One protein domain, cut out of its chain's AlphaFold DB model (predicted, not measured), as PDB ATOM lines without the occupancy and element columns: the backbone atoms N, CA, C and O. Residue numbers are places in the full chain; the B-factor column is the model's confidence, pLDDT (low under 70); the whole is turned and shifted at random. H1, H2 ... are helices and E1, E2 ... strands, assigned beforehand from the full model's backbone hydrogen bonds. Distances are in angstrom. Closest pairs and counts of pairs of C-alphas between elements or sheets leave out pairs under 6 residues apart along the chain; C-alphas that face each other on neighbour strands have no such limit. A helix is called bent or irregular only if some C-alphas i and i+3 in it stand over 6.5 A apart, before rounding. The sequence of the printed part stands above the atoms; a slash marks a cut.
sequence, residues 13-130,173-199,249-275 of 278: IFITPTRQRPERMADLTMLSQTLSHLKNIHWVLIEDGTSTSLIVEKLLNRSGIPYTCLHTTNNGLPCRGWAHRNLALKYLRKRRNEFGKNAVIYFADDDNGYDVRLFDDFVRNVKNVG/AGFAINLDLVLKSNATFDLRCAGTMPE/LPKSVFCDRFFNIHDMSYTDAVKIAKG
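What this domain is: This is residues 13 to 130, 173 to 199 and 249 to 275 of the 278 residues of a protein of Bursaphelenchus okinawaensis (UniProt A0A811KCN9). A strongly twisted sheet of five strands stands between two layers of helices, with H1, H2 and H4 over one face and H3 over the other. H5 grazes the sheet, while the short helices H6 and H7 lie off to one side, at one end of the longest axis, and the unnamed stretch 184 to 199 runs out towards them and folds back. The printed part has 172 residues, with seven named helices and five named strands in the order E1 H1 E2 H2 E3 H3 E4 H4 E5 H5 H6 H7. The sheet runs E3 E2 E1 E4 E5 and is mixed; the class is mixed, helices and strands. The whole is compact, with a radius of gyration of the C-alphas of 16.3 A and spans of 44 by 36 by 28 A.

Where its parts are: E1, residues 13 to 19, is 19.6 A long and begins at C-alpha 13, (105.968, 114.366, 139.507). H1, residues 24 to 36, is 17.9 A long. E2, residues 41 to 48, is the longest strand at 22.4 A, and H2, residues 54 to 63, measures 14.2 A. E3, residues 67 to 72, is 16.6 A long, and H3, residues 82 to 94, is 18.5 A long, beginning at C-alpha 82, (117.953, 103.695, 133.973). Then come E4, residues 104 to 107, H4, residues 117 to 125, E5, residues 175 to 178, H5, residues 179 to 183, and H6, residues 253 to 257. H7, residues 266 to 273, ends at C-alpha 273, (129.562, 98.836, 131.580). H4 is irregular, but only just: C-alphas 121 and 124 are 6.8 A apart.

How they stand to each other: E1 and E2 are parallel at 22 degrees, with N 16 and O 44 2.9 A apart, within hydrogen-bond range. E2 and E3 are parallel at 20 degrees, with N 70 and O 45 at 2.9 A. E1 and E4 are parallel at 18 degrees, with N 13 and O 104 at 2.8 A. E4 and E5 are antiparallel at 145 degrees, with N 105 and O 177 at 2.8 A. E1, H1, E2 and E2, H2, E3 are strand-helix-strand units, two parallel neighbour strands with a helix between them; E3, H3, E4 is a split one, with E2 and E1 between its strands. The three crossovers are right-handed. H1 is on the sheet over E2 and E1, at a height of 10.4 A, along the strands. H2 is on the same face over E3 and E2, at a height of 9.9 A. H1 and H2 touch at a shallow tilt of 19 degrees, the same way; their closest C-alphas, of Ser 32 and Ser 63, are 6.3 A apart. H4 is on that face too, over E4 at a height of 8.9 A. H3 is on the opposite face over E2 and E1, at a height of 8.5 A, slantwise to E1 at 36 degrees on the local plane. H5 only grazes the sheet; H5 and H3 are close but not clearly touching, the closest C-alphas, of Leu 183 and Arg 93, being 5.9 A apart. H6 and H7 are not on the sheet; they are close but not clearly touching, the closest C-alphas, of Arg 257 and Ile 272, being 6.9 A apart. Every O i to N i+4 pair is within hydrogen-bond range in H1, H2, H3, H5, H6 and H7, and 3 of 5 are in H4.

The domain as a whole: The two C-alphas farthest apart, those of Arg 62 and Thr 267, are 45.2 A apart. Residues 131 to 172 are not printed, with 10.8 A between C-alphas 130 and 173, and neither are residues 200 to 248, with 26.9 A between C-alphas 199 and 249. Of the links that are printed whole, none is long. The mean pLDDT of the printed part is 95.9, and no printed residue is under 70.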
ATOM      1  N   ILE A  13     104.689 114.216 140.197       98.75
ATOM      2  CA  ILE A  13     105.968 114.366 139.507       98.75
ATOM      3  C   ILE A  13     106.066 113.224 138.503       98.75
ATOM      4  O   ILE A  13     106.352 112.081 138.864       98.75
ATOM      5  N   PHE A  14     105.786 113.541 137.246       98.75
ATOM      6  CA  PHE A  14     105.713 112.574 136.160       98.75
ATOM      7  C   PHE A  14     107.089 112.462 135.499       98.75
ATOM      8  O   PHE A  14     107.562 113.435 134.915       98.75
ATOM      9  N   ILE A  15     107.771 111.325 135.637       98.88
ATOM     10  CA  ILE A  15     109.148 111.135 135.157       98.88
ATOM     11  C   ILE A  15     109.137 110.313 133.873       98.88
ATOM     12  O   ILE A  15     108.814 109.126 133.917       98.88
ATOM     13  N   THR A  16     109.585 110.918 132.771       98.81
ATOM     14  CA  THR A  16     109.573 110.297 131.440       98.81
ATOM     15  C   THR A  16     110.959 110.274 130.806       98.81
ATOM     16  O   THR A  16     111.441 111.317 130.351       98.81
ATOM     17  N   PRO A  17     111.626 109.109 130.742       98.44
ATOM     18  CA  PRO A  17     112.757 108.935 129.846       98.44
ATOM     19  C   PRO A  17     112.259 108.879 128.396       98.44
ATOM     20  O   PRO A  17     111.244 108.254 128.107       98.44
ATOM     21  N   THR A  18     112.984 109.492 127.468       97.69
ATOM     22  CA  THR A  18     112.668 109.403 126.038       97.69
ATOM     23  C   THR A  18     113.942 109.364 125.209       97.69
ATOM     24  O   THR A  18     114.972 109.889 125.618       97.69
ATOM     25  N   ARG A  19     113.893 108.753 124.025       95.50
ATOM     26  CA  ARG A  19     115.037 108.658 123.107       95.50
ATOM     27  C   ARG A  19     114.615 108.999 121.692       95.50
ATOM     28  O   ARG A  19     113.517 108.617 121.283       95.50
ATOM     29  N   GLN A  20     115.511 109.634 120.944       95.25
ATOM     30  CA  GLN A  20     115.274 109.969 119.545       95.25
ATOM     31  C   GLN A  20     114.929 108.716 118.727       95.25
ATOM     32  O   GLN A  20     115.690 107.742 118.676       95.25
ATOM     33  N   ARG A  21     113.752 108.753 118.102       94.75
ATOM     34  CA  ARG A  21     113.242 107.741 117.173       94.75
ATOM     35  C   ARG A  21     112.096 108.356 116.362       94.75
ATOM     36  O   ARG A  21     111.441 109.262 116.872       94.75
ATOM     37  N   PRO A  22     111.790 107.844 115.163       95.00
ATOM     38  CA  PRO A  22     110.733 108.407 114.321       95.00
ATOM     39  C   PRO A  22     109.377 108.548 115.027       95.00
ATOM     40  O   PRO A  22     108.663 109.524 114.818       95.00
ATOM     41  N   GLU A  23     109.050 107.608 115.913       96.06
ATOM     42  CA  GLU A  23     107.786 107.567 116.653       96.06
ATOM     43  C   GLU A  23     107.735 108.550 117.833       96.06
ATOM     44  O   GLU A  23     106.645 108.900 118.283       96.06
ATOM     45  N   ARG A  24     108.891 109.027 118.330       96.81
ATOM     46  CA  ARG A  24     109.005 109.757 119.609       96.81
ATOM     47  C   ARG A  24     108.039 110.928 119.686       96.81
ATOM     48  O   ARG A  24     107.377 111.116 120.698       96.81
ATOM     49  N   MET A  25     107.958 111.734 118.631       97.31
ATOM     50  CA  MET A  25     107.115 112.927 118.661       97.31
ATOM     51  C   MET A  25     105.623 112.607 118.631       97.31
ATOM     52  O   MET A  25     104.842 113.385 119.178       97.31
ATOM     53  N   ALA A  26     105.220 111.486 118.030       96.75
ATOM     54  CA  ALA A  26     103.839 111.021 118.092       96.75
ATOM     55  C   ALA A  26     103.502 110.548 119.514       96.75
ATOM     56  O   ALA A  26     102.513 111.004 120.086       96.75
ATOM     57  N   ASP A  27     104.378 109.731 120.104       97.94
ATOM     58  CA  ASP A  27     104.256 109.219 121.473       97.94
ATOM     59  C   ASP A  27     104.177 110.373 122.496       97.94
ATOM     60  O   ASP A  27     103.192 110.507 123.224       97.94
ATOM     61  N   LEU A  28     105.127 111.315 122.450       98.38
ATOM     62  CA  LEU A  28     105.129 112.502 123.316       98.38
ATOM     63  C   LEU A  28     103.933 113.429 123.078       98.38
ATOM     64  O   LEU A  28     103.482 114.089 124.015       98.38
ATOM     65  N   THR A  29     103.406 113.505 121.851       98.25
ATOM     66  CA  THR A  29     102.208 114.311 121.572       98.25
ATOM     67  C   THR A  29     100.994 113.710 122.266       98.25
ATOM     68  O   THR A  29     100.319 114.432 123.001       98.25
ATOM     69  N   MET A  30     100.756 112.405 122.104       97.88
ATOM     70  CA  MET A  30      99.660 111.706 122.787       97.88
ATOM     71  C   MET A  30      99.799 111.819 124.306       97.88
ATOM     72  O   MET A  30      98.846 112.199 124.984       97.88
ATOM     73  N   LEU A  31     101.002 111.578 124.836       98.50
ATOM     74  CA  LEU A  31     101.268 111.697 126.264       98.50
ATOM     75  C   LEU A  31     100.994 113.120 126.770       98.50
ATOM     76  O   LEU A  31     100.286 113.287 127.761       98.50
ATOM     77  N   SER A  32     101.479 114.155 126.076       98.50
ATOM     78  CA  SER A  32     101.241 115.549 126.475       98.50
ATOM     79  C   SER A  32      99.752 115.906 126.504       98.50
ATOM     80  O   SER A  32      99.312 116.625 127.396       98.50
ATOM     81  N   GLN A  33      98.955 115.367 125.578       98.31
ATOM     82  CA  GLN A  33      97.509 115.575 125.557       98.31
ATOM     83  C   GLN A  33      96.843 114.898 126.756       98.31
ATOM     84  O   GLN A  33      96.073 115.550 127.455       98.31
ATOM     85  N   THR A  34      97.210 113.655 127.079       97.94
ATOM     86  CA  THR A  34      96.732 112.979 128.295       97.94
ATOM     87  C   THR A  34      97.086 113.767 129.557       97.94
ATOM     88  O   THR A  34      96.222 114.026 130.394       97.94
ATOM     89  N   LEU A  35      98.341 114.206 129.678       98.00
ATOM     90  CA  LEU A  35      98.817 114.968 130.832       98.00
ATOM     91  C   LEU A  35      98.150 116.347 130.952       98.00
ATOM     92  O   LEU A  35      97.979 116.833 132.067       98.00
ATOM     93  N   SER A  36      97.719 116.956 129.843       97.19
ATOM     94  CA  SER A  36      97.045 118.264 129.851       97.19
ATOM     95  C   SER A  36      95.703 118.263 130.595       97.19
ATOM     96  O   SER A  36      95.237 119.313 131.036       97.19
ATOM     97  N   HIS A  37      95.100 117.086 130.791       96.50
ATOM     98  CA  HIS A  37      93.879 116.928 131.581       96.50
ATOM     99  C   HIS A  37      94.134 116.925 133.096       96.50
ATOM    100  O   HIS A  37      93.190 117.054 133.877       96.50
ATOM    101  N   LEU A  38      95.388 116.783 133.530       95.81
ATOM    102  CA  LEU A  38      95.734 116.622 134.935       95.81
ATOM    103  C   LEU A  38      96.075 117.964 135.589       95.81
ATOM    104  O   LEU A  38      96.828 118.782 135.064       95.81
ATOM    105  N   LYS A  39      95.575 118.164 136.811       94.75
ATOM    106  CA  LYS A  39      95.903 119.336 137.636       94.75
ATOM    107  C   LYS A  39      97.143 119.096 138.492       94.75
ATOM    108  O   LYS A  39      97.424 117.962 138.870       94.75
ATOM    109  N   ASN A  40      97.850 120.165 138.853       96.38
ATOM    110  CA  ASN A  40      99.009 120.120 139.751       96.38
ATOM    111  C   ASN A  40      99.995 118.984 139.408       96.38
ATOM    112  O   ASN A  40     100.275 118.102 140.223       96.38
ATOM    113  N   ILE A  41     100.458 118.967 138.162       97.56
ATOM    114  CA  ILE A  41     101.481 118.033 137.700       97.56
ATOM    115  C   ILE A  41     102.767 118.790 137.388       97.56
ATOM    116  O   ILE A  41     102.733 119.973 137.048       97.56
ATOM    117  N   HIS A  42     103.891 118.090 137.480       98.50
ATOM    118  CA  HIS A  42     105.184 118.559 137.003       98.50
ATOM    119  C   HIS A  42     105.837 117.465 136.165       98.50
ATOM    120  O   HIS A  42     106.152 116.389 136.680       98.50
ATOM    121  N   TRP A  43     106.032 117.725 134.874       98.81
ATOM    122  CA  TRP A  43     106.582 116.754 133.934       98.81
ATOM    123  C   TRP A  43     108.109 116.860 133.869       98.81
ATOM    124  O   TRP A  43     108.665 117.829 133.357       98.81
ATOM    125  N   VAL A  44     108.810 115.863 134.401       98.81
ATOM    126  CA  VAL A  44     110.267 115.738 134.290       98.81
ATOM    127  C   VAL A  44     110.580 114.832 133.102       98.81
ATOM    128  O   VAL A  44     110.549 113.607 133.224       98.81
ATOM    129  N   LEU A  45     110.883 115.435 131.955       98.88
ATOM    130  CA  LEU A  45     111.266 114.723 130.739       98.88
ATOM    131  C   LEU A  45     112.792 114.679 130.627       98.88
ATOM    132  O   LEU A  45     113.466 115.694 130.813       98.88
ATOM    133  N   ILE A  46     113.344 113.499 130.342       98.81
ATOM    134  CA  ILE A  46     114.789 113.291 130.227       98.81
ATOM    135  C   ILE A  46     115.103 112.647 128.880       98.81
ATOM    136  O   ILE A  46     114.757 111.488 128.649       98.81
ATOM    137  N   GLU A  47     115.776 113.391 128.008       98.44
ATOM    138  CA  GLU A  47     116.193 112.917 126.687       98.44
ATOM    139  C   GLU A  47     117.487 112.083 126.758       98.44
ATOM    140  O   GLU A  47     118.456 112.491 127.408       98.44
ATOM    141  N   ASP A  48     117.511 110.945 126.053       96.88
ATOM    142  CA  ASP A  48     118.715 110.146 125.788       96.88
ATOM    143  C   ASP A  48     119.566 110.825 124.727       96.88
ATOM    144  O   ASP A  48     119.308 110.724 123.524       96.88
ATOM    145  N   GLY A  49     120.560 111.573 125.198       95.06
ATOM    146  CA  GLY A  49     121.404 112.394 124.352       95.06
ATOM    147  C   GLY A  49     122.390 113.270 125.116       95.06
ATOM    148  O   GLY A  49     122.333 113.467 126.334       95.06
ATOM    149  N   THR A  50     123.332 113.834 124.365       95.81
ATOM    150  CA  THR A  50     124.329 114.788 124.871       95.81
ATOM    151  C   THR A  50     123.786 116.211 125.005       95.81
ATOM    152  O   THR A  50     124.480 117.064 125.549       95.81
ATOM    153  N   SER A  51     122.564 116.470 124.533       96.81
ATOM    154  CA  SER A  51     121.856 117.749 124.634       96.81
ATOM    155  C   SER A  51     120.345 117.531 124.514       96.81
ATOM    156  O   SER A  51     119.911 116.453 124.102       96.81
ATOM    157  N   THR A  52     119.553 118.540 124.873       96.81
ATOM    158  CA  THR A  52     118.111 118.571 124.597       96.81
ATOM    159  C   THR A  52     117.839 118.931 123.136       96.81
ATOM    160  O   THR A  52     118.626 119.637 122.502       96.81
ATOM    161  N   SER A  53     116.707 118.484 122.596       96.19
ATOM    162  CA  SER A  53     116.310 118.749 121.213       96.19
ATOM    163  C   SER A  53     115.257 119.857 121.105       96.19
ATOM    164  O   SER A  53     114.280 119.911 121.853       96.19
ATOM    165  N   LEU A  54     115.413 120.726 120.101       95.75
ATOM    166  CA  LEU A  54     114.499 121.852 119.870       95.75
ATOM    167  C   LEU A  54     113.058 121.393 119.573       95.75
ATOM    168  O   LEU A  54     112.098 122.094 119.889       95.75
ATOM    169  N   ILE A  55     112.888 120.232 118.934       96.31
ATOM    170  CA  ILE A  55     111.569 119.686 118.594       96.31
ATOM    171  C   ILE A  55     110.792 119.249 119.848       96.31
ATOM    172  O   ILE A  55     109.599 119.543 119.953       96.31
ATOM    173  N   VAL A  56     111.476 118.635 120.821       98.00
ATOM    174  CA  VAL A  56     110.903 118.273 122.124       98.00
ATOM    175  C   VAL A  56     110.630 119.526 122.948       98.00
ATOM    176  O   VAL A  56     109.535 119.674 123.483       98.00
ATOM    177  N   GLU A  57     111.560 120.481 122.981       97.00
ATOM    178  CA  GLU A  57     111.371 121.749 123.693       97.00
ATOM    179  C   GLU A  57     110.158 122.540 123.167       97.00
ATOM    180  O   GLU A  57     109.353 123.048 123.948       97.00
ATOM    181  N   LYS A  58     109.956 122.589 121.844       97.44
ATOM    182  CA  LYS A  58     108.758 123.192 121.234       97.44
ATOM    183  C   LYS A  58     107.465 122.487 121.654       97.44
ATOM    184  O   LYS A  58     106.455 123.163 121.849       97.44
ATOM    185  N   LEU A  59     107.475 121.157 121.776       98.19
ATOM    186  CA  LEU A  59     106.322 120.389 122.255       98.19
ATOM    187  C   LEU A  59     106.028 120.685 123.728       98.19
ATOM    188  O   LEU A  59     104.876 120.947 124.070       98.19
ATOM    189  N   LEU A  60     107.053 120.687 124.579       98.50
ATOM    190  CA  LEU A  60     106.910 120.990 126.004       98.50
ATOM    191  C   LEU A  60     106.350 122.401 126.209       98.50
ATOM    192  O   LEU A  60     105.342 122.561 126.893       98.50
ATOM    193  N   ASN A  61     106.909 123.397 125.517       97.94
ATOM    194  CA  ASN A  61     106.441 124.783 125.572       97.94
ATOM    195  C   ASN A  61     104.965 124.933 125.178       97.94
ATOM    196  O   ASN A  61     104.195 125.570 125.896       97.94
ATOM    197  N   ARG A  62     104.539 124.333 124.058       97.50
ATOM    198  CA  ARG A  62     103.142 124.455 123.600       97.50
ATOM    199  C   ARG A  62     102.149 123.630 124.424       97.50
ATOM    200  O   ARG A  62     100.953 123.861 124.301       97.50
ATOM    201  N   SER A  63     102.619 122.657 125.209       97.88
ATOM    202  CA  SER A  63     101.746 121.793 126.015       97.88
ATOM    203  C   SER A  63     101.074 122.535 127.176       97.88
ATOM    204  O   SER A  63     100.028 122.103 127.649       97.88
ATOM    205  N   GLY A  64     101.673 123.636 127.651       97.19
ATOM    206  CA  GLY A  64     101.198 124.377 128.824       97.19
ATOM    207  C   GLY A  64     101.377 123.643 130.161       97.19
ATOM    208  O   GLY A  64     100.970 124.161 131.199       97.19
ATOM    209  N   ILE A  65     101.990 122.455 130.161       98.12
ATOM    210  CA  ILE A  65     102.252 121.657 131.362       98.12
ATOM    211  C   ILE A  65     103.521 122.183 132.048       98.12
ATOM    212  O   ILE A  65     104.537 122.330 131.370       98.12
ATOM    213  N   PRO A  66     103.537 122.425 133.375       98.25
ATOM    214  CA  PRO A  66     104.777 122.717 134.095       98.25
ATOM    215  C   PRO A  66     105.790 121.582 133.917       98.25
ATOM    216  O   PRO A  66     105.470 120.422 134.182       98.25
ATOM    217  N   TYR A  67     107.004 121.896 133.463       98.69
ATOM    218  CA  TYR A  67     107.980 120.871 133.103       98.69
ATOM    219  C   TYR A  67     109.417 121.194 133.529       98.69
ATOM    220  O   TYR A  67     109.792 122.325 133.834       98.69
ATOM    221  N   THR A  68     110.254 120.162 133.524       98.62
ATOM    222  CA  THR A  68     111.714 120.258 133.516       98.62
ATOM    223  C   THR A  68     112.228 119.340 132.420       98.62
ATOM    224  O   THR A  68     111.932 118.149 132.436       98.62
ATOM    225  N   CYS A  69     113.006 119.891 131.489       98.50
ATOM    226  CA  CYS A  69     113.669 119.115 130.449       98.50
ATOM    227  C   CYS A  69     115.140 118.919 130.828       98.50
ATOM    228  O   CYS A  69     115.856 119.888 131.078       98.50
ATOM    229  N   LEU A  70     115.573 117.665 130.911       98.69
ATOM    230  CA  LEU A  70     116.947 117.265 131.196       98.69
ATOM    231  C   LEU A  70     117.458 116.384 130.054       98.69
ATOM    232  O   LEU A  70     116.682 115.856 129.263       98.69
ATOM    233  N   HIS A  71     118.766 116.165 130.002       98.50
ATOM    234  CA  HIS A  71     119.352 115.202 129.079       98.50
ATOM    235  C   HIS A  71     120.489 114.436 129.752       98.50
ATOM    236  O   HIS A  71     121.171 114.942 130.648       98.50
ATOM    237  N   THR A  72     120.685 113.197 129.327       98.06
ATOM    238  CA  THR A  72     121.852 112.388 129.676       98.06
ATOM    239  C   THR A  72     122.007 111.278 128.658       98.06
ATOM    240  O   THR A  72     121.030 110.855 128.065       98.06
ATOM    241  N   THR A  73     123.212 110.748 128.493       95.31
ATOM    242  CA  THR A  73     123.367 109.442 127.846       95.31
ATOM    243  C   THR A  73     123.126 108.328 128.867       95.31
ATOM    244  O   THR A  73     122.944 108.570 130.068       95.31
ATOM    245  N   ASN A  74     123.197 107.080 128.410       92.12
ATOM    246  CA  ASN A  74     123.048 105.902 129.260       92.12
ATOM    247  C   ASN A  74     124.134 105.737 130.348       92.12
ATOM    248  O   ASN A  74     123.944 104.917 131.238       92.12
ATOM    249  N   ASN A  75     125.233 106.509 130.347       91.25
ATOM    250  CA  ASN A  75     126.250 106.530 131.420       91.25
ATOM    251  C   ASN A  75     126.731 105.140 131.894       91.25
ATOM    252  O   ASN A  75     126.867 104.897 133.093       91.25
ATOM    253  N   GLY A  76     126.953 104.206 130.967       91.62
ATOM    254  CA  GLY A  76     127.392 102.851 131.316       91.62
ATOM    255  C   GLY A  76     126.283 101.927 131.850       91.62
ATOM    256  O   GLY A  76     126.564 100.787 132.208       91.62
ATOM    257  N   LEU A  77     125.032 102.394 131.907       94.75
ATOM    258  CA  LEU A  77     123.861 101.631 132.340       94.75
ATOM    259  C   LEU A  77     123.065 101.088 131.139       94.75
ATOM    260  O   LEU A  77     123.239 101.557 130.013       94.75
ATOM    261  N   PRO A  78     122.154 100.125 131.362       93.38
ATOM    262  CA  PRO A  78     121.269  99.619 130.320       93.38
ATOM    263  C   PRO A  78     120.450 100.722 129.652       93.38
ATOM    264  O   PRO A  78     119.895 101.602 130.319       93.38
ATOM    265  N   CYS A  79     120.274 100.597 128.337       91.19
ATOM    266  CA  CYS A  79     119.520 101.535 127.502       91.19
ATOM    267  C   CYS A  79     118.005 101.320 127.602       91.19
ATOM    268  O   CYS A  79     117.304 101.112 126.615       91.19
ATOM    269  N   ARG A  80     117.519 101.310 128.842       89.44
ATOM    270  CA  ARG A  80     116.123 101.099 129.246       89.44
ATOM    271  C   ARG A  80     115.658 102.223 130.182       89.44
ATOM    272  O   ARG A  80     114.891 101.992 131.113       89.44
ATOM    273  N   GLY A  81     116.220 103.424 130.021       95.00
ATOM    274  CA  GLY A  81     115.873 104.600 130.826       95.00
ATOM    275  C   GLY A  81     116.494 104.653 132.231       95.00
ATOM    276  O   GLY A  81     116.148 105.538 133.005       95.00
ATOM    277  N   TRP A  82     117.421 103.759 132.598       96.75
ATOM    278  CA  TRP A  82     117.953 103.695 133.973       96.75
ATOM    279  C   TRP A  82     118.721 104.963 134.366       96.75
ATOM    280  O   TRP A  82     118.408 105.591 135.378       96.75
ATOM    281  N   ALA A  83     119.678 105.389 133.535       97.62
ATOM    282  CA  ALA A  83     120.432 106.626 133.761       97.62
ATOM    283  C   ALA A  83     119.527 107.867 133.822       97.62
ATOM    284  O   ALA A  83     119.751 108.764 134.630       97.62
ATOM    285  N   HIS A  84     118.472 107.874 133.014       98.56
ATOM    286  CA  HIS A  84     117.496 108.951 132.898       98.56
ATOM    287  C   HIS A  84     116.644 109.083 134.162       98.56
ATOM    288  O   HIS A  84     116.583 110.157 134.763       98.56
ATOM    289  N   ARG A  85     116.068 107.967 134.633       98.44
ATOM    290  CA  ARG A  85     115.339 107.921 135.907       98.44
ATOM    291  C   ARG A  85     116.262 108.292 137.071       98.44
ATOM    292  O   ARG A  85     115.869 109.073 137.931       98.44
ATOM    293  N   ASN A  86     117.519 107.841 137.067       98.44
ATOM    294  CA  ASN A  86     118.506 108.245 138.076       98.44
ATOM    295  C   ASN A  86     118.834 109.743 138.040       98.44
ATOM    296  O   ASN A  86     118.992 110.352 139.101       98.44
ATOM    297  N   LEU A  87     118.941 110.351 136.855       98.75
ATOM    298  CA  LEU A  87     119.150 111.792 136.731       98.75
ATOM    299  C   LEU A  87     117.956 112.563 137.301       98.75
ATOM    300  O   LEU A  87     118.165 113.514 138.055       98.75
ATOM    301  N   ALA A  88     116.729 112.113 137.030       98.69
ATOM    302  CA  ALA A  88     115.529 112.674 137.643       98.69
ATOM    303  C   ALA A  88     115.567 112.539 139.173       98.69
ATOM    304  O   ALA A  88     115.422 113.528 139.881       98.69
ATOM    305  N   LEU A  89     115.882 111.359 139.712       98.62
ATOM    306  CA  LEU A  89     116.026 111.158 141.160       98.62
ATOM    307  C   LEU A  89     117.085 112.084 141.780       98.62
ATOM    308  O   LEU A  89     116.862 112.677 142.836       98.62
ATOM    309  N   LYS A  90     118.234 112.256 141.117       98.38
ATOM    310  CA  LYS A  90     119.292 113.187 141.540       98.38
ATOM    311  C   LYS A  90     118.809 114.638 141.518       98.38
ATOM    312  O   LYS A  90     119.133 115.394 142.432       98.38
ATOM    313  N   TYR A  91     118.058 115.022 140.489       98.56
ATOM    314  CA  TYR A  91     117.444 116.339 140.364       98.56
ATOM    315  C   TYR A  91     116.469 116.602 141.522       98.56
ATOM    316  O   TYR A  91     116.629 117.588 142.241       98.56
ATOM    317  N   LEU A  92     115.544 115.672 141.775       98.44
ATOM    318  CA  LEU A  92     114.546 115.769 142.842       98.44
ATOM    319  C   LEU A  92     115.182 115.847 144.235       98.44
ATOM    320  O   LEU A  92     114.806 116.701 145.034       98.44
ATOM    321  N   ARG A  93     116.205 115.023 144.513       97.81
ATOM    322  CA  ARG A  93     116.974 115.068 145.773       97.81
ATOM    323  C   ARG A  93     117.584 116.446 146.034       97.81
ATOM    324  O   ARG A  93     117.551 116.925 147.162       97.81
ATOM    325  N   LYS A  94     118.127 117.096 145.000       97.88
ATOM    326  CA  LYS A  94     118.758 118.421 145.121       97.88
ATOM    327  C   LYS A  94     117.756 119.568 145.256       97.88
ATOM    328  O   LYS A  94     118.129 120.627 145.747       97.88
ATOM    329  N   ARG A  95     116.520 119.371 144.796       97.62
ATOM    330  CA  ARG A  95     115.508 120.425 144.623       97.62
ATOM    331  C   ARG A  95     114.210 120.127 145.361       97.62
ATOM    332  O   ARG A  95     113.148 120.599 144.980       97.62
ATOM    333  N   ARG A  96     114.272 119.356 146.450       95.75
ATOM    334  CA  ARG A  96     113.088 118.936 147.214       95.75
ATOM    335  C   ARG A  96     112.147 120.095 147.575       95.75
ATOM    336  O   ARG A  96     110.932 119.917 147.562       95.75
ATOM    337  N   ASN A  97     112.690 121.268 147.887       95.94
ATOM    338  CA  ASN A  97     111.900 122.433 148.291       95.94
ATOM    339  C   ASN A  97     111.079 123.055 147.146       95.94
ATOM    340  O   ASN A  97     110.188 123.847 147.424       95.94
ATOM    341  N   GLU A  98     111.344 122.689 145.888       96.38
ATOM    342  CA  GLU A  98     110.576 123.130 144.711       96.38
ATOM    343  C   GLU A  98     109.285 122.314 144.508       96.38
ATOM    344  O   GLU A  98     108.439 122.686 143.700       96.38
ATOM    345  N   PHE A  99     109.114 121.213 145.249       96.81
ATOM    346  CA  PHE A  99     107.987 120.292 145.104       96.81
ATOM    347  C   PHE A  99     107.034 120.327 146.300       96.81
ATOM    348  O   PHE A  99     107.428 120.555 147.451       96.81
ATOM    349  N   GLY A 100     105.761 120.041 146.019       94.31
ATOM    350  CA  GLY A 100     104.685 119.996 147.001       94.31
ATOM    351  C   GLY A 100     104.975 119.046 148.166       94.31
ATOM    352  O   GLY A 100     105.658 118.026 148.037       94.31
ATOM    353  N   LYS A 101     104.431 119.370 149.343       89.62
ATOM    354  CA  LYS A 101     104.452 118.447 150.487       89.62
ATOM    355  C   LYS A 101     103.655 117.192 150.117       89.62
ATOM    356  O   LYS A 101     102.548 117.311 149.599       89.62
ATOM    357  N   ASN A 102     104.211 116.009 150.386       92.19
ATOM    358  CA  ASN A 102     103.639 114.717 149.987       92.19
ATOM    359  C   ASN A 102     103.475 114.528 148.468       92.19
ATOM    360  O   ASN A 102     102.593 113.776 148.058       92.19
ATOM    361  N   ALA A 103     104.275 115.204 147.632       97.50
ATOM    362  CA  ALA A 103     104.288 114.943 146.194       97.50
ATOM    363  C   ALA A 103     104.573 113.461 145.902       97.50
ATOM    364  O   ALA A 103     105.268 112.788 146.667       97.50
ATOM    365  N   VAL A 104     104.044 112.957 144.793       98.31
ATOM    366  CA  VAL A 104     104.188 111.554 144.390       98.31
ATOM    367  C   VAL A 104     104.943 111.484 143.073       98.31
ATOM    368  O   VAL A 104     104.632 112.205 142.131       98.31
ATOM    369  N   ILE A 105     105.948 110.619 143.024       98.56
ATOM    370  CA  ILE A 105     106.687 110.269 141.819       98.56
ATOM    371  C   ILE A 105     105.931 109.164 141.089       98.56
ATOM    372  O   ILE A 105     105.590 108.144 141.691       98.56
ATOM    373  N   TYR A 106     105.751 109.346 139.786       98.75
ATOM    374  CA  TYR A 106     105.287 108.306 138.881       98.75
ATOM    375  C   TYR A 106     106.278 108.140 137.727       98.75
ATOM    376  O   TYR A 106     106.576 109.104 137.018       98.75
ATOM    377  N   PHE A 107     106.830 106.933 137.570       98.38
ATOM    378  CA  PHE A 107     107.716 106.601 136.456       98.38
ATOM    379  C   PHE A 107     106.876 106.141 135.271       98.38
ATOM    380  O   PHE A 107     106.098 105.199 135.386       98.38
ATOM    381  N   ALA A 108     107.039 106.808 134.136       96.44
ATOM    382  CA  ALA A 108     106.163 106.622 132.998       96.44
ATOM    383  C   ALA A 108     106.933 106.749 131.688       96.44
ATOM    384  O   ALA A 108     107.455 107.821 131.371       96.44
ATOM    385  N   ASP A 109     106.989 105.651 130.944       96.31
ATOM    386  CA  ASP A 109     107.614 105.614 129.627       96.31
ATOM    387  C   ASP A 109     106.753 106.370 128.604       96.31
ATOM    388  O   ASP A 109     105.552 106.575 128.798       96.31
ATOM    389  N   ASP A 110     107.395 106.875 127.550       97.00
ATOM    390  CA  ASP A 110     106.778 107.823 126.618       97.00
ATOM    391  C   ASP A 110     105.704 107.199 125.713       97.00
ATOM    392  O   ASP A 110     104.889 107.934 125.158       97.00
ATOM    393  N   ASP A 111     105.677 105.873 125.584       95.44
ATOM    394  CA  ASP A 111     104.808 105.120 124.680       95.44
ATOM    395  C   ASP A 111     103.597 104.457 125.353       95.44
ATOM    396  O   ASP A 111     102.666 104.064 124.649       95.44
ATOM    397  N   ASN A 112     103.551 104.375 126.683       96.94
ATOM    398  CA  ASN A 112     102.469 103.723 127.426       96.94
ATOM    399  C   ASN A 112     101.084 104.382 127.234       96.94
ATOM    400  O   ASN A 112     100.944 105.561 126.907       96.94
ATOM    401  N   GLY A 113     100.022 103.600 127.458       96.94
ATOM    402  CA  GLY A 113      98.637 104.076 127.449       96.94
ATOM    403  C   GLY A 113      98.135 104.338 128.864       96.94
ATOM    404  O   GLY A 113      98.196 103.440 129.700       96.94
ATOM    405  N   TYR A 114      97.605 105.534 129.120       97.81
ATOM    406  CA  TYR A 114      97.160 105.960 130.448       97.81
ATOM    407  C   TYR A 114      95.711 106.445 130.415       97.81
ATOM    408  O   TYR A 114      95.378 107.342 129.640       97.81
ATOM    409  N   ASP A 115      94.865 105.886 131.277       97.75
ATOM    410  CA  ASP A 115      93.561 106.467 131.591       97.75
ATOM    411  C   ASP A 115      93.759 107.621 132.587       97.75
ATOM    412  O   ASP A 115      94.478 107.478 133.576       97.75
ATOM    413  N   VAL A 116      93.126 108.773 132.354       96.94
ATOM    414  CA  VAL A 116      93.250 109.946 133.240       96.94
ATOM    415  C   VAL A 116      92.805 109.647 134.676       96.94
ATOM    416  O   VAL A 116      93.368 110.207 135.620       96.94
ATOM    417  N   ARG A 117      91.864 108.709 134.855       96.50
ATOM    418  CA  ARG A 117      91.382 108.247 136.165       96.50
ATOM    419  C   ARG A 117      92.494 107.652 137.017       96.50
ATOM    420  O   ARG A 117      92.480 107.832 138.228       96.50
ATOM    421  N   LEU A 118      93.512 107.037 136.404       97.81
ATOM    422  CA  LEU A 118      94.680 106.505 137.115       97.81
ATOM    423  C   LEU A 118      95.273 107.540 138.074       97.81
ATOM    424  O   LEU A 118      95.625 107.238 139.214       97.81
ATOM    425  N   PHE A 119      95.396 108.775 137.599       97.19
ATOM    426  CA  PHE A 119      96.094 109.817 138.328       97.19
ATOM    427  C   PHE A 119      95.263 110.357 139.485       97.19
ATOM    428  O   PHE A 119      95.780 110.501 140.594       97.19
ATOM    429  N   ASP A 120      93.982 110.616 139.246       93.88
ATOM    430  CA  ASP A 120      93.093 111.211 140.242       93.88
ATOM    431  C   ASP A 120      92.574 110.178 141.256       93.88
ATOM    432  O   ASP A 120      92.499 110.474 142.455       93.88
ATOM    433  N   ASP A 121      92.299 108.951 140.808       94.94
ATOM    434  CA  ASP A 121      91.747 107.894 141.653       94.94
ATOM    435  C   ASP A 121      92.841 107.089 142.362       94.94
ATOM    436  O   ASP A 121      92.642 106.696 143.515       94.94
ATOM    437  N   PHE A 122      94.014 106.867 141.748       96.62
ATOM    438  CA  PHE A 122      95.082 106.047 142.350       96.62
ATOM    439  C   PHE A 122      96.297 106.889 142.764       96.62
ATOM    440  O   PHE A 122      96.575 107.017 143.959       96.62
ATOM    441  N   VAL A 123      97.007 107.516 141.817       97.62
ATOM    442  CA  VAL A 123      98.322 108.156 142.064       97.62
ATOM    443  C   VAL A 123      98.253 109.234 143.153       97.62
ATOM    444  O   VAL A 123      99.083 109.247 144.064       97.62
ATOM    445  N   ARG A 124      97.250 110.121 143.130       96.00
ATOM    446  CA  ARG A 124      97.098 111.166 144.165       96.00
ATOM    447  C   ARG A 124      96.764 110.617 145.546       96.00
ATOM    448  O   ARG A 124      97.030 111.282 146.551       96.00
ATOM    449  N   ASN A 125      96.216 109.413 145.632       95.44
ATOM    450  CA  ASN A 125      95.818 108.816 146.902       95.44
ATOM    451  C   ASN A 125      96.954 108.030 147.573       95.44
ATOM    452  O   ASN A 125      96.835 107.703 148.752       95.44
ATOM    453  N   VAL A 126      98.090 107.844 146.892       97.56
ATOM    454  CA  VAL A 126      99.286 107.193 147.447       97.56
ATOM    455  C   VAL A 126      99.853 107.965 148.638       97.56
ATOM    456  O   VAL A 126     100.164 109.158 148.530       97.56
ATOM    457  N   LYS A 127     100.029 107.288 149.776       96.12
ATOM    458  CA  LYS A 127     100.686 107.848 150.967       96.12
ATOM    459  C   LYS A 127     102.175 107.531 151.001       96.12
ATOM    460  O   LYS A 127     102.950 108.435 151.291       96.12
ATOM    461  N   ASN A 128     102.559 106.303 150.670       95.75
ATOM    462  CA  ASN A 128     103.925 105.790 150.640       95.75
ATOM    463  C   ASN A 128     104.227 105.113 149.303       95.75
ATOM    464  O   ASN A 128     105.030 105.645 148.539       95.75
ATOM    465  N   VAL A 129     103.594 103.970 149.013       98.38
ATOM    466  CA  VAL A 129     103.801 103.198 147.774       98.38
ATOM    467  C   VAL A 129     102.475 102.605 147.320       98.38
ATOM    468  O   VAL A 129     101.972 101.659 147.923       98.38
ATOM    469  N   GLY A 130     101.914 103.165 146.254       98.38
ATOM    470  CA  GLY A 130     100.705 102.646 145.622       98.38
ATOM    471  C   GLY A 130     101.042 101.620 144.562       98.38
ATOM    472  O   GLY A 130     102.009 101.819 143.833       98.38
ATOM    473  N   ALA A 173     105.137 100.969 135.357       96.38
ATOM    474  CA  ALA A 173     103.917 101.770 135.320       96.38
ATOM    475  C   ALA A 173     102.872 101.341 136.370       96.38
ATOM    476  O   ALA A 173     101.845 102.010 136.535       96.38
ATOM    477  N   GLY A 174     103.115 100.239 137.083       97.25
ATOM    478  CA  GLY A 174     102.208  99.639 138.063       97.25
ATOM    479  C   GLY A 174     102.282 100.241 139.459       97.25
ATOM    480  O   GLY A 174     101.571  99.777 140.353       97.25
ATOM    481  N   PHE A 175     103.136 101.248 139.670       98.38
ATOM    482  CA  PHE A 175     103.323 101.845 140.983       98.38
ATOM    483  C   PHE A 175     103.620 103.343 140.959       98.38
ATOM    484  O   PHE A 175     104.190 103.878 140.012       98.38
ATOM    485  N   ALA A 176     103.305 104.013 142.067       98.62
ATOM    486  CA  ALA A 176     103.779 105.361 142.365       98.62
ATOM    487  C   ALA A 176     104.261 105.458 143.811       98.62
ATOM    488  O   ALA A 176     103.839 104.688 144.675       98.62
ATOM    489  N   ILE A 177     105.166 106.400 144.075       98.56
ATOM    490  CA  ILE A 177     105.885 106.470 145.349       98.56
ATOM    491  C   ILE A 177     105.875 107.894 145.880       98.56
ATOM    492  O   ILE A 177     106.141 108.846 145.150       98.56
ATOM    493  N   ASN A 178     105.628 108.050 147.173       98.00
ATOM    494  CA  ASN A 178     105.800 109.324 147.850       98.00
ATOM    495  C   ASN A 178     107.251 109.820 147.711       98.00
ATOM    496  O   ASN A 178     108.205 109.112 148.043       98.00
ATOM    497  N   LEU A 179     107.414 111.063 147.255       98.12
ATOM    498  CA  LEU A 179     108.707 111.707 147.054       98.12
ATOM    499  C   LEU A 179     109.597 111.597 148.299       98.12
ATOM    500  O   LEU A 179     110.759 111.214 148.188       98.12
ATOM    501  N   ASP A 180     109.056 111.877 149.486       96.81
ATOM    502  CA  ASP A 180     109.821 111.890 150.736       96.81
ATOM    503  C   ASP A 180     110.351 110.500 151.111       96.81
ATOM    504  O   ASP A 180     111.438 110.401 151.682       96.81
ATOM    505  N   LEU A 181     109.636 109.425 150.758       97.31
ATOM    506  CA  LEU A 181     110.126 108.057 150.947       97.31
ATOM    507  C   LEU A 181     111.356 107.795 150.068       97.31
ATOM    508  O   LEU A 181     112.370 107.293 150.551       97.31
ATOM    509  N   VAL A 182     111.300 108.202 148.798       96.25
ATOM    510  CA  VAL A 182     112.434 108.059 147.875       96.25
ATOM    511  C   VAL A 182     113.626 108.890 148.340       96.25
ATOM    512  O   VAL A 182     114.753 108.394 148.320       96.25
ATOM    513  N   LEU A 183     113.399 110.128 148.790       95.44
ATOM    514  CA  LEU A 183     114.473 111.036 149.197       95.44
ATOM    515  C   LEU A 183     115.165 110.626 150.501       95.44
ATOM    516  O   LEU A 183     116.347 110.918 150.668       95.44
ATOM    517  N   LYS A 184     114.459 109.936 151.405       95.94
ATOM    518  CA  LYS A 184     115.050 109.330 152.611       95.94
ATOM    519  C   LYS A 184     115.920 108.109 152.302       95.94
ATOM    520  O   LYS A 184     116.645 107.645 153.176       95.94
ATOM    521  N   SER A 185     115.853 107.595 151.076       95.94
ATOM    522  CA  SER A 185     116.640 106.458 150.607       95.94
ATOM    523  C   SER A 185     117.735 106.888 149.624       95.94
ATOM    524  O   SER A 185     117.666 107.938 148.978       95.94
ATOM    525  N   ASN A 186     118.699 105.994 149.409       95.69
ATOM    526  CA  ASN A 186     119.655 106.084 148.302       95.69
ATOM    527  C   ASN A 186     119.233 105.226 147.097       95.69
ATOM    528  O   ASN A 186     120.078 104.913 146.264       95.69
ATOM    529  N   ALA A 187     117.951 104.851 146.996       97.38
ATOM    530  CA  ALA A 187     117.460 103.968 145.943       97.38
ATOM    531  C   ALA A 187     117.746 104.537 144.544       97.38
ATOM    532  O   ALA A 187     117.477 105.719 144.279       97.38
ATOM    533  N   THR A 188     118.298 103.698 143.667       97.06
ATOM    534  CA  THR A 188     118.611 104.007 142.261       97.06
ATOM    535  C   THR A 188     118.500 102.767 141.376       97.06
ATOM    536  O   THR A 188     118.538 101.638 141.859       97.06
ATOM    537  N   PHE A 189     118.409 102.976 140.063       96.12
ATOM    538  CA  PHE A 189     118.536 101.922 139.056       96.12
ATOM    539  C   PHE A 189     120.014 101.695 138.733       96.12
ATOM    540  O   PHE A 189     120.622 102.498 138.026       96.12
ATOM    541  N   ASP A 190     120.626 100.635 139.247       93.94
ATOM    542  CA  ASP A 190     122.054 100.379 139.039       93.94
ATOM    543  C   ASP A 190     122.351  98.910 138.738       93.94
ATOM    544  O   ASP A 190     121.479  98.050 138.812       93.94
ATOM    545  N   LEU A 191     123.595  98.614 138.360       95.56
ATOM    546  CA  LEU A 191     123.986  97.296 137.858       95.56
ATOM    547  C   LEU A 191     123.807  96.166 138.878       95.56
ATOM    548  O   LEU A 191     123.757  95.011 138.465       95.56
ATOM    549  N   ARG A 192     123.658  96.452 140.182       94.25
ATOM    550  CA  ARG A 192     123.314  95.430 141.190       94.25
ATOM    551  C   ARG A 192     121.928  94.828 140.947       94.25
ATOM    552  O   ARG A 192     121.635  93.767 141.480       94.25
ATOM    553  N   CYS A 193     121.113  95.475 140.116       92.75
ATOM    554  CA  CYS A 193     119.845  94.959 139.619       92.75
ATOM    555  C   CYS A 193     119.994  93.946 138.466       92.75
ATOM    556  O   CYS A 193     118.986  93.445 137.970       92.75
ATOM    557  N   ALA A 194     121.213  93.647 138.003       93.38
ATOM    558  CA  ALA A 194     121.442  92.556 137.057       93.38
ATOM    559  C   ALA A 194     120.993  91.212 137.655       93.38
ATOM    560  O   ALA A 194     121.144  90.974 138.854       93.38
ATOM    561  N   GLY A 195     120.398  90.351 136.829       90.50
ATOM    562  CA  GLY A 195     119.838  89.068 137.269       90.50
ATOM    563  C   GLY A 195     118.437  89.167 137.891       90.50
ATOM    564  O   GLY A 195     117.830  88.146 138.225       90.50
ATOM    565  N   THR A 196     117.903  90.384 138.034       89.94
ATOM    566  CA  THR A 196     116.530  90.658 138.481       89.94
ATOM    567  C   THR A 196     115.839  91.674 137.557       89.94
ATOM    568  O   THR A 196     116.342  92.018 136.482       89.94
ATOM    569  N   MET A 197     114.650  92.129 137.944       90.75
ATOM    570  CA  MET A 197     113.894  93.186 137.277       90.75
ATOM    571  C   MET A 197     114.180  94.546 137.940       90.75
ATOM    572  O   MET A 197     114.326  94.608 139.167       90.75
ATOM    573  N   PRO A 198     114.290  95.642 137.164       93.00
ATOM    574  CA  PRO A 198     114.630  96.963 137.691       93.00
ATOM    575  C   PRO A 198     113.656  97.462 138.756       93.00
ATOM    576  O   PRO A 198     114.090  98.100 139.711       93.00
ATOM    577  N   GLU A 199     112.370  97.158 138.612       94.75
ATOM    578  CA  GLU A 199     111.301  97.530 139.537       94.75
ATOM    579  C   GLU A 199     111.519  96.874 140.903       94.75
ATOM    580  O   GLU A 199     111.605  97.558 141.921       94.75
ATOM    581  N   LEU A 249     118.159 106.540 115.225       88.69
ATOM    582  CA  LEU A 249     119.576 106.385 115.531       88.69
ATOM    583  C   LEU A 249     120.014 104.925 115.309       88.69
ATOM    584  O   LEU A 249     119.210 104.012 115.541       88.69
ATOM    585  N   PRO A 250     121.272 104.684 114.888       88.00
ATOM    586  CA  PRO A 250     121.816 103.336 114.780       88.00
ATOM    587  C   PRO A 250     121.654 102.563 116.090       88.00
ATOM    588  O   PRO A 250     121.758 103.132 117.181       88.00
ATOM    589  N   LYS A 251     121.430 101.247 115.990       85.44
ATOM    590  CA  LYS A 251     121.438 100.388 117.177       85.44
ATOM    591  C   LYS A 251     122.795 100.499 117.862       85.44
ATOM    592  O   LYS A 251     123.842 100.380 117.230       85.44
ATOM    593  N   SER A 252     122.766 100.744 119.162       88.94
ATOM    594  CA  SER A 252     123.979 100.833 119.959       88.94
ATOM    595  C   SER A 252     124.422  99.431 120.355       88.94
ATOM    596  O   SER A 252     123.742  98.756 121.128       88.94
ATOM    597  N   VAL A 253     125.601  99.027 119.875       90.00
ATOM    598  CA  VAL A 253     126.241  97.751 120.243       90.00
ATOM    599  C   VAL A 253     126.364  97.628 121.762       90.00
ATOM    600  O   VAL A 253     126.144  96.563 122.329       90.00
ATOM    601  N   PHE A 254     126.655  98.736 122.447       90.44
ATOM    602  CA  PHE A 254     126.693  98.779 123.906       90.44
ATOM    603  C   PHE A 254     125.339  98.413 124.537       90.44
ATOM    604  O   PHE A 254     125.290  97.641 125.490       90.44
ATOM    605  N   CYS A 255     124.238  98.931 123.990       89.88
ATOM    606  CA  CYS A 255     122.894  98.621 124.471       89.88
ATOM    607  C   CYS A 255     122.513  97.159 124.216       89.88
ATOM    608  O   CYS A 255     121.933  96.522 125.096       89.88
ATOM    609  N   ASP A 256     122.871  96.621 123.047       91.69
ATOM    610  CA  ASP A 256     122.579  95.232 122.675       91.69
ATOM    611  C   ASP A 256     123.270  94.240 123.617       91.69
ATOM    612  O   ASP A 256     122.702  93.210 123.977       91.69
ATOM    613  N   ARG A 257     124.456  94.590 124.127       93.69
ATOM    614  CA  ARG A 257     125.153  93.783 125.136       93.69
ATOM    615  C   ARG A 257     124.380  93.663 126.449       93.69
ATOM    616  O   ARG A 257     124.548  92.669 127.137       93.69
ATOM    617  N   PHE A 258     123.503  94.616 126.776       93.25
ATOM    618  CA  PHE A 258     122.616  94.564 127.945       93.25
ATOM    619  C   PHE A 258     121.239  93.948 127.660       93.25
ATOM    620  O   PHE A 258     120.376  93.963 128.543       93.25
ATOM    621  N   PHE A 259     120.997  93.407 126.460       88.75
ATOM    622  CA  PHE A 259     119.676  92.915 126.056       88.75
ATOM    623  C   PHE A 259     119.069  91.935 127.078       88.75
ATOM    624  O   PHE A 259     117.925  92.136 127.497       88.75
ATOM    625  N   ASN A 260     119.876  90.983 127.563       88.44
ATOM    626  CA  ASN A 260     119.499  89.962 128.550       88.44
ATOM    627  C   ASN A 260     119.959  90.291 129.984       88.44
ATOM    628  O   ASN A 260     120.303  89.383 130.736       88.44
ATOM    629  N   ILE A 261     120.003  91.566 130.394       91.38
ATOM    630  CA  ILE A 261     120.480  91.936 131.745       91.38
ATOM    631  C   ILE A 261     119.768  91.189 132.888       91.38
ATOM    632  O   ILE A 261     120.370  90.917 133.925       91.38
ATOM    633  N   HIS A 262     118.509  90.805 132.691       89.12
ATOM    634  CA  HIS A 262     117.722  90.052 133.670       89.12
ATOM    635  C   HIS A 262     118.243  88.627 133.922       89.12
ATOM    636  O   HIS A 262     117.861  88.014 134.916       89.12
ATOM    637  N   ASP A 263     119.130  88.122 133.062       90.69
ATOM    638  CA  ASP A 263     119.792  86.821 133.186       90.69
ATOM    639  C   ASP A 263     121.310  86.957 133.437       90.69
ATOM    640  O   ASP A 263     122.015  85.956 133.532       90.69
ATOM    641  N   MET A 264     121.832  88.186 133.551       93.38
ATOM    642  CA  MET A 264     123.261  88.457 133.763       93.38
ATOM    643  C   MET A 264     123.636  88.489 135.243       93.38
ATOM    644  O   MET A 264     122.864  88.945 136.085       93.38
ATOM    645  N   SER A 265     124.874  88.104 135.561       95.25
ATOM    646  CA  SER A 265     125.448  88.373 136.879       95.25
ATOM    647  C   SER A 265     125.808  89.859 137.035       95.25
ATOM    648  O   SER A 265     126.068  90.562 136.053       95.25
ATOM    649  N   TYR A 266     125.895  90.344 138.279       95.38
ATOM    650  CA  TYR A 266     126.420  91.687 138.566       95.38
ATOM    651  C   TYR A 266     127.820  91.896 137.969       95.38
ATOM    652  O   TYR A 266     128.100  92.940 137.378       95.38
ATOM    653  N   THR A 267     128.694  90.894 138.089       96.19
ATOM    654  CA  THR A 267     130.069  90.950 137.579       96.19
ATOM    655  C   THR A 267     130.099  91.160 136.068       96.19
ATOM    656  O   THR A 267     130.855  91.998 135.579       96.19
ATOM    657  N   ASP A 268     129.242  90.455 135.332       95.56
ATOM    658  CA  ASP A 268     129.163  90.565 133.875       95.56
ATOM    659  C   ASP A 268     128.578  91.908 133.443       95.56
ATOM    660  O   ASP A 268     129.124  92.575 132.564       95.56
ATOM    661  N   ALA A 269     127.540  92.379 134.137       95.38
ATOM    662  CA  ALA A 269     126.985  93.707 133.910       95.38
ATOM    663  C   ALA A 269     128.041  94.816 134.111       95.38
ATOM    664  O   ALA A 269     128.118  95.755 133.317       95.38
ATOM    665  N   VAL A 270     128.909  94.689 135.125       95.56
ATOM    666  CA  VAL A 270     130.029  95.620 135.363       95.56
ATOM    667  C   VAL A 270     131.090  95.542 134.264       95.56
ATOM    668  O   VAL A 270     131.614  96.586 133.866       95.56
ATOM    669  N   LYS A 271     131.418  94.348 133.755       94.56
ATOM    670  CA  LYS A 271     132.338  94.199 132.614       94.56
ATOM    671  C   LYS A 271     131.795  94.928 131.382       94.56
ATOM    672  O   LYS A 271     132.509  95.762 130.824       94.56
ATOM    673  N   ILE A 272     130.519  94.714 131.034       93.75
ATOM    674  CA  ILE A 272     129.863  95.397 129.904       93.75
ATOM    675  C   ILE A 272     129.900  96.909 130.088       93.75
ATOM    676  O   ILE A 272     130.300  97.616 129.166       93.75
ATOM    677  N   ALA A 273     129.549  97.405 131.277       93.12
ATOM    678  CA  ALA A 273     129.562  98.836 131.580       93.12
ATOM    679  C   ALA A 273     130.943  99.486 131.383       93.12
ATOM    680  O   ALA A 273     131.028 100.658 131.024       93.12
ATOM    681  N   LYS A 274     132.026  98.721 131.582       91.94
ATOM    682  CA  LYS A 274     133.419  99.140 131.343       91.94
ATOM    683  C   LYS A 274     133.899  98.907 129.905       91.94
ATOM    684  O   LYS A 274     135.059  99.168 129.608       91.94
ATOM    685  N   GLY A 275     133.042  98.391 129.026       88.06
ATOM    686  CA  GLY A 275     133.382  98.036 127.650       88.06
ATOM    687  C   GLY A 275     134.102  96.691 127.493       88.06
ATOM    688  O   GLY A 275     134.405  96.317 126.366       88.06
TER     689      GLY A 275